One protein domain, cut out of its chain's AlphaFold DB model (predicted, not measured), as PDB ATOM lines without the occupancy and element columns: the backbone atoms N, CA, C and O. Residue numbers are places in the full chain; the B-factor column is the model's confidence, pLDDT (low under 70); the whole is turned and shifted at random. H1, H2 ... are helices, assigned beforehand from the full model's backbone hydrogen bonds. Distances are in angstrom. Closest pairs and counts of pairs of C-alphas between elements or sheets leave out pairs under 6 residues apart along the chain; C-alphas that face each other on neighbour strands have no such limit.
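Overview. This is residues 4 to 61 of the 66 residues of an uncharacterized protein of Rhizobium sp. S-51 (UniProt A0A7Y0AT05). Picture an open zigzag of three helices: the long H2 makes the length, the short H1 folds back at its first end in a V, and H3 turns off at its last end in a corner. The middle holds no core, and the helices come near each other only at the two turns. The printed part has 58 residues with three named helices, H1, H2 and H3 along the chain, and no named strand; the class is all helix. It is extended, with a radius of gyration of the C-alphas of 19.1 A and spans of 55 by 25 by 13 A.

Along the chain. Find C-alpha 4 at (45.333, 15.543, 10.227); from there H1 runs through residues 4 to 12. Look next at C-alpha 16 at (39.431, 32.953, 20.567), where H2 begins; it holds residues 16 to 43 and measures 40.5 A from first to last C-alpha. H3 holds residues 48 to 59, 16.3 A long, and ends at C-alpha 59, at (5.662, 27.001, -16.544).

Arrangement. H1 and H2 are close but not clearly touching; their closest C-alphas, those of Val 11 and Phe 19, are 7.1 A apart. They run opposite ways at a steep tilt of 45 degrees. Farther on, H2 and H3 are close but not clearly touching, with the closest C-alphas, those of Ala 42 and Asp 48, 7.3 A apart. Their lines are about perpendicular, at 84 degrees. H1 and H3 are apart. In H1, H2 and H3 every O i to N i+4 pair is within hydrogen-bond range.

Size, cuts and confidence. The two C-alphas farthest apart, those of Ala 13 and Gln 60, are 55.3 A apart. Residues 4 to 10, 24 to 37 and 52 to 61 stand free. Both links are tight, and the printed part has no cut. The mean pLDDT of the printed part is 95.0, and no printed residue is under 70.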
ATOM      1  N   LEU A   4      46.629  15.118   9.708       91.81
ATOM      2  CA  LEU A   4      45.333  15.543  10.227       91.81
ATOM      3  C   LEU A   4      45.402  15.806  11.733       91.81
ATOM      4  O   LEU A   4      45.088  16.908  12.158       91.81
ATOM      5  N   GLU A   5      45.952  14.861  12.498       91.50
ATOM      6  CA  GLU A   5      46.085  14.993  13.958       91.50
ATOM      7  C   GLU A   5      46.890  16.240  14.365       91.50
ATOM      8  O   GLU A   5      46.582  16.899  15.355       91.50
ATOM      9  N   LYS A   6      47.914  16.608  13.583       92.88
ATOM     10  CA  LYS A   6      48.691  17.838  13.820       92.88
ATOM     11  C   LYS A   6      47.868  19.105  13.588       92.88
ATOM     12  O   LYS A   6      48.072  20.097  14.276       92.88
ATOM     13  N   LEU A   7      46.969  19.076  12.608       92.44
ATOM     14  CA  LEU A   7      46.083  20.189  12.279       92.44
ATOM     15  C   LEU A   7      45.006  20.351  13.357       92.44
ATOM     16  O   LEU A   7      44.762  21.466  13.797       92.44
ATOM     17  N   GLU A   8      44.444  19.245  13.847       92.31
ATOM     18  CA  GLU A   8      43.488  19.248  14.961       92.31
ATOM     19  C   GLU A   8      44.113  19.820  16.239       92.31
ATOM     20  O   GLU A   8      43.507  20.665  16.897       92.31
ATOM     21  N   GLN A   9      45.353  19.431  16.558       93.62
ATOM     22  CA  GLN A   9      46.086  20.006  17.689       93.62
ATOM     23  C   GLN A   9      46.371  21.498  17.508       93.62
ATOM     24  O   GLN A   9      46.196  22.258  18.456       93.62
ATOM     25  N   ALA A  10      46.782  21.925  16.311       93.75
ATOM     26  CA  ALA A  10      47.050  23.332  16.032       93.75
ATOM     27  C   ALA A  10      45.783  24.187  16.162       93.75
ATOM     28  O   ALA A  10      45.823  25.229  16.802       93.75
ATOM     29  N   VAL A  11      44.652  23.719  15.622       92.94
ATOM     30  CA  VAL A  11      43.360  24.418  15.716       92.94
ATOM     31  C   VAL A  11      42.856  24.468  17.160       92.94
ATOM     32  O   VAL A  11      42.315  25.481  17.583       92.94
ATOM     33  N   SER A  12      43.072  23.402  17.937       93.12
ATOM     34  CA  SER A  12      42.676  23.352  19.354       93.12
ATOM     35  C   SER A  12      43.513  24.263  20.256       93.12
ATOM     36  O   SER A  12      43.089  24.572  21.364       93.12
ATOM     37  N   ALA A  13      44.712  24.647  19.810       95.88
ATOM     38  CA  ALA A  13      45.617  25.523  20.549       95.88
ATOM     39  C   ALA A  13      45.416  27.017  20.234       95.88
ATOM     40  O   ALA A  13      46.068  27.839  20.874       95.88
ATOM     41  N   LEU A  14      44.556  27.356  19.266       95.94
ATOM     42  CA  LEU A  14      44.252  28.739  18.905       95.94
ATOM     43  C   LEU A  14      43.521  29.452  20.041       95.94
ATOM     44  O   LEU A  14      42.665  28.866  20.713       95.94
ATOM     45  N   ASP A  15      43.817  30.736  20.215       96.88
ATOM     46  CA  ASP A  15      42.983  31.589  21.052       96.88
ATOM     47  C   ASP A  15      41.644  31.931  20.365       96.88
ATOM     48  O   ASP A  15      41.362  31.530  19.233       96.88
ATOM     49  N   ALA A  16      40.771  32.653  21.067       95.12
ATOM     50  CA  ALA A  16      39.431  32.953  20.567       95.12
ATOM     51  C   ALA A  16      39.426  33.813  19.286       95.12
ATOM     52  O   ALA A  16      38.542  33.638  18.444       95.12
ATOM     53  N   GLU A  17      40.379  34.733  19.126       96.81
ATOM     54  CA  GLU A  17      40.455  35.630  17.967       96.81
ATOM     55  C   GLU A  17      41.031  34.898  16.751       96.81
ATOM     56  O   GLU A  17      40.494  34.978  15.638       96.81
ATOM     57  N   GLU A  18      42.080  34.110  16.978       96.25
ATOM     58  CA  GLU A  18      42.671  33.250  15.960       96.25
ATOM     59  C   GLU A  18      41.678  32.183  15.490       96.25
ATOM     60  O   GLU A  18      41.540  31.947  14.286       96.25
ATOM     61  N   PHE A  19      40.927  31.576  16.414       95.75
ATOM     62  CA  PHE A  19      39.904  30.588  16.085       95.75
ATOM     63  C   PHE A  19      38.749  31.204  15.286       95.75
ATOM     64  O   PHE A  19      38.276  30.598  14.321       95.75
ATOM     65  N   ALA A  20      38.311  32.419  15.632       96.25
ATOM     66  CA  ALA A  20      37.286  33.134  14.872       96.25
ATOM     67  C   ALA A  20      37.757  33.438  13.439       96.25
ATOM     68  O   ALA A  20      37.030  33.185  12.474       96.25
ATOM     69  N   SER A  21      38.998  33.904  13.292       96.06
ATOM     70  CA  SER A  21      39.613  34.171  11.987       96.06
ATOM     71  C   SER A  21      39.764  32.896  11.150       96.06
ATOM     72  O   SER A  21      39.424  32.880   9.964       96.06
ATOM     73  N   PHE A  22      40.212  31.800  11.772       95.94
ATOM     74  CA  PHE A  22      40.292  30.485  11.139       95.94
ATOM     75  C   PHE A  22      38.916  29.997  10.680       95.94
ATOM     76  O   PHE A  22      38.784  29.519   9.554       95.94
ATOM     77  N   SER A  23      37.893  30.148  11.521       95.19
ATOM     78  CA  SER A  23      36.527  29.710  11.221       95.19
ATOM     79  C   SER A  23      35.964  30.451  10.010       95.19
ATOM     80  O   SER A  23      35.494  29.809   9.073       95.19
ATOM     81  N   ALA A  24      36.114  31.778   9.961       97.44
ATOM     82  CA  ALA A  24      35.677  32.588   8.823       97.44
ATOM     83  C   ALA A  24      36.389  32.191   7.518       97.44
ATOM     84  O   ALA A  24      35.761  32.030   6.467       97.44
ATOM     85  N   TRP A  25      37.708  31.981   7.575       96.94
ATOM     86  CA  TRP A  25      38.468  31.499   6.423       96.94
ATOM     87  C   TRP A  25      38.027  30.094   5.985       96.94
ATOM     88  O   TRP A  25      37.874  29.834   4.789       96.94
ATOM     89  N   PHE A  26      37.802  29.187   6.936       95.88
ATOM     90  CA  PHE A  26      37.419  27.810   6.648       95.88
ATOM     91  C   PHE A  26      36.023  27.733   6.025       95.88
ATOM     92  O   PHE A  26      35.826  26.992   5.063       95.88
ATOM     93  N   GLU A  27      35.073  28.536   6.503       97.12
ATOM     94  CA  GLU A  27      33.749  28.680   5.892       97.12
ATOM     95  C   GLU A  27      33.842  29.162   4.443       97.12
ATOM     96  O   GLU A  27      33.263  28.535   3.552       97.12
ATOM     97  N   ALA A  28      34.636  30.204   4.175       97.44
ATOM     98  CA  ALA A  28      34.860  30.692   2.814       97.44
ATOM     99  C   ALA A  28      35.490  29.614   1.915       97.44
ATOM    100  O   ALA A  28      35.100  29.442   0.758       97.44
ATOM    101  N   GLN A  29      36.430  28.836   2.454       96.62
ATOM    102  CA  GLN A  29      37.066  27.747   1.723       96.62
ATOM    103  C   GLN A  29      36.093  26.596   1.429       96.62
ATOM    104  O   GLN A  29      36.127  26.013   0.339       96.62
ATOM    105  N   GLN A  30      35.210  26.264   2.373       97.50
ATOM    106  CA  GLN A  30      34.154  25.278   2.155       97.50
ATOM    107  C   GLN A  30      33.147  25.757   1.108       97.50
ATOM    108  O   GLN A  30      32.807  24.978   0.215       97.50
ATOM    109  N   ALA A  31      32.738  27.028   1.160       97.12
ATOM    110  CA  ALA A  31      31.869  27.636   0.156       97.12
ATOM    111  C   ALA A  31      32.502  27.564  -1.243       97.12
ATOM    112  O   ALA A  31      31.896  27.024  -2.164       97.12
ATOM    113  N   ALA A  32      33.771  27.955  -1.386       97.38
ATOM    114  CA  ALA A  32      34.479  27.879  -2.664       97.38
ATOM    115  C   ALA A  32      34.583  26.442  -3.210       97.38
ATOM    116  O   ALA A  32      34.509  26.208  -4.421       97.38
ATOM    117  N   ARG A  33      34.755  25.448  -2.327       96.88
ATOM    118  CA  ARG A  33      34.754  24.031  -2.720       96.88
ATOM    119  C   ARG A  33      33.369  23.574  -3.170       96.88
ATOM    120  O   ARG A  33      33.274  22.812  -4.131       96.88
ATOM    121  N   PHE A  34      32.323  24.011  -2.476       96.38
ATOM    122  CA  PHE A  34      30.944  23.723  -2.843       96.38
ATOM    123  C   PHE A  34      30.598  24.323  -4.208       96.38
ATOM    124  O   PHE A  34      30.150  23.586  -5.082       96.38
ATOM    125  N   ASP A  35      30.919  25.599  -4.434       97.19
ATOM    126  CA  ASP A  35      30.703  26.281  -5.714       97.19
ATOM    127  C   ASP A  35      31.387  25.553  -6.868       97.19
ATOM    128  O   ASP A  35      30.788  25.324  -7.920       97.19
ATOM    129  N   ARG A  36      32.640  25.122  -6.662       96.31
ATOM    130  CA  ARG A  36      33.365  24.340  -7.667       96.31
ATOM    131  C   ARG A  36      32.643  23.035  -7.982       96.31
ATOM    132  O   ARG A  36      32.454  22.732  -9.156       96.31
ATOM    133  N   ARG A  37      32.207  22.300  -6.954       96.44
ATOM    134  CA  ARG A  37      31.496  21.030  -7.138       96.44
ATOM    135  C   ARG A  37      30.182  21.233  -7.884       96.44
ATOM    136  O   ARG A  37      29.911  20.498  -8.821       96.44
ATOM    137  N   ILE A  38      29.404  22.252  -7.517       95.94
ATOM    138  CA  ILE A  38      28.160  22.602  -8.213       95.94
ATOM    139  C   ILE A  38      28.433  22.940  -9.679       95.94
ATOM    140  O   ILE A  38      27.711  22.469 -10.555       95.94
ATOM    141  N   ALA A  39      29.483  23.709  -9.971       96.19
ATOM    142  CA  ALA A  39      29.851  24.039 -11.344       96.19
ATOM    143  C   ALA A  39      30.285  22.803 -12.154       96.19
ATOM    144  O   ALA A  39      29.973  22.708 -13.342       96.19
ATOM    145  N   GLU A  40      31.003  21.862 -11.540       96.69
ATOM    146  CA  GLU A  40      31.382  20.590 -12.165       96.69
ATOM    147  C   GLU A  40      30.162  19.692 -12.405       96.69
ATOM    148  O   GLU A  40      29.972  19.218 -13.522       96.69
ATOM    149  N   ASP A  41      29.295  19.532 -11.404       95.88
ATOM    150  CA  ASP A  41      28.055  18.755 -11.497       95.88
ATOM    151  C   ASP A  41      27.095  19.340 -12.544       95.88
ATOM    152  O   ASP A  41      26.478  18.596 -13.308       95.88
ATOM    153  N   ALA A  42      27.006  20.671 -12.642       94.75
ATOM    154  CA  ALA A  42      26.249  21.347 -13.691       94.75
ATOM    155  C   ALA A  42      26.812  21.033 -15.085       94.75
ATOM    156  O   ALA A  42      26.057  20.710 -15.996       94.75
ATOM    157  N   LYS A  43      28.140  21.078 -15.260       94.94
ATOM    158  CA  LYS A  43      28.787  20.736 -16.541       94.94
ATOM    159  C   LYS A  43      28.626  19.263 -16.908       94.94
ATOM    160  O   LYS A  43      28.546  18.946 -18.090       94.94
ATOM    161  N   ALA A  44      28.598  18.378 -15.916       96.38
ATOM    162  CA  ALA A  44      28.387  16.947 -16.103       96.38
ATOM    163  C   ALA A  44      26.912  16.578 -16.367       96.38
ATOM    164  O   ALA A  44      26.622  15.412 -16.628       96.38
ATOM    165  N   GLY A  45      25.982  17.539 -16.289       95.31
ATOM    166  CA  GLY A  45      24.545  17.310 -16.463       95.31
ATOM    167  C   GLY A  45      23.862  16.660 -15.254       95.31
ATOM    168  O   GLY A  45      22.688  16.300 -15.313       95.31
ATOM    169  N   HIS A  46      24.555  16.524 -14.117       96.25
ATOM    170  CA  HIS A  46      23.988  15.917 -12.905       96.25
ATOM    171  C   HIS A  46      22.809  16.724 -12.341       96.25
ATOM    172  O   HIS A  46      21.947  16.174 -11.655       96.25
ATOM    173  N   LEU A  47      22.759  18.027 -12.628       94.44
ATOM    174  CA  LEU A  47      21.714  18.933 -12.150       94.44
ATOM    175  C   LEU A  47      20.564  19.122 -13.154       94.44
ATOM    176  O   LEU A  47      19.576  19.782 -12.824       94.44
ATOM    177  N   ASP A  48      20.635  18.515 -14.342       94.69
ATOM    178  CA  ASP A  48      19.667  18.741 -15.426       94.69
ATOM    179  C   ASP A  48      18.250  18.308 -15.043       94.69
ATOM    180  O   ASP A  48      17.274  18.982 -15.375       94.69
ATOM    181  N   GLY A  49      18.119  17.217 -14.280       95.31
ATOM    182  CA  GLY A  49      16.823  16.753 -13.782       95.31
ATOM    183  C   GLY A  49      16.155  17.764 -12.844       95.31
ATOM    184  O   GLY A  49      14.955  18.021 -12.954       95.31
ATOM    185  N   LEU A  50      16.940  18.393 -11.964       94.00
ATOM    186  CA  LEU A  50      16.456  19.434 -11.054       94.00
ATOM    187  C   LEU A  50      16.080  20.704 -11.825       94.00
ATOM    188  O   LEU A  50      15.021  21.281 -11.578       94.00
ATOM    189  N   ALA A  51      16.905  21.104 -12.798       92.88
ATOM    190  CA  ALA A  51      16.617  22.238 -13.671       92.88
ATOM    191  C   ALA A  51      15.327  22.018 -14.480       92.88
ATOM    192  O   ALA A  51      14.467  22.897 -14.540       92.88
ATOM    193  N   GLY A  52      15.146  20.823 -15.050       95.31
ATOM    194  CA  GLY A  52      13.942  20.450 -15.789       95.31
ATOM    195  C   GLY A  52      12.679  20.508 -14.927       95.31
ATOM    196  O   GLY A  52      11.675  21.084 -15.352       95.31
ATOM    197  N   ALA A  53      12.740  19.976 -13.703       93.94
ATOM    198  CA  ALA A  53      11.632  20.031 -12.752       93.94
ATOM    199  C   ALA A  53      11.277  21.475 -12.363       93.94
ATOM    200  O   ALA A  53      10.110  21.862 -12.433       93.94
ATOM    201  N   ALA A  54      12.279  22.297 -12.034       92.31
ATOM    202  CA  ALA A  54      12.074  23.702 -11.685       92.31
ATOM    203  C   ALA A  54      11.425  24.493 -12.833       92.31
ATOM    204  O   ALA A  54      10.471  25.242 -12.617       92.31
ATOM    205  N   LEU A  55      11.883  24.284 -14.072       92.81
ATOM    206  CA  LEU A  55      11.275  24.894 -15.257       92.81
ATOM    207  C   LEU A  55       9.844  24.391 -15.496       92.81
ATOM    208  O   LEU A  55       8.989  25.159 -15.937       92.81
ATOM    209  N   GLY A  56       9.573  23.114 -15.222       94.94
ATOM    210  CA  GLY A  56       8.232  22.534 -15.295       94.94
ATOM    211  C   GLY A  56       7.252  23.205 -14.333       94.94
ATOM    212  O   GLY A  56       6.165  23.598 -14.748       94.94
ATOM    213  N   GLU A  57       7.652  23.388 -13.076       94.38
ATOM    214  CA  GLU A  57       6.851  24.072 -12.053       94.38
ATOM    215  C   GLU A  57       6.666  25.564 -12.371       94.38
ATOM    216  O   GLU A  57       5.564  26.101 -12.223       94.38
ATOM    217  N   HIS A  58       7.710  26.228 -12.878       90.81
ATOM    218  CA  HIS A  58       7.629  27.631 -13.288       90.81
ATOM    219  C   HIS A  58       6.611  27.840 -14.413       90.81
ATOM    220  O   HIS A  58       5.758  28.723 -14.330       90.81
ATOM    221  N   ARG A  59       6.636  26.976 -15.436       91.25
ATOM    222  CA  ARG A  59       5.662  27.001 -16.544       91.25
ATOM    223  C   ARG A  59       4.227  26.751 -16.084       91.25
ATOM    224  O   ARG A  59       3.299  27.211 -16.734       91.25
ATOM    225  N   GLN A  60       4.044  26.043 -14.975       94.75
ATOM    226  CA  GLN A  60       2.736  25.805 -14.362       94.75
ATOM    227  C   GLN A  60       2.296  26.944 -13.427       94.75
ATOM    228  O   GLN A  60       1.295  26.803 -12.731       94.75
ATOM    229  N   HIS A  61       3.032  28.062 -13.381       89.88
ATOM    230  CA  HIS A  61       2.782  29.185 -12.472       89.88
ATOM    231  C   HIS A  61       2.808  28.795 -10.982       89.88
ATOM    232  O   HIS A  61       2.210  29.468 -10.144       89.88
TER     233      HIS A  61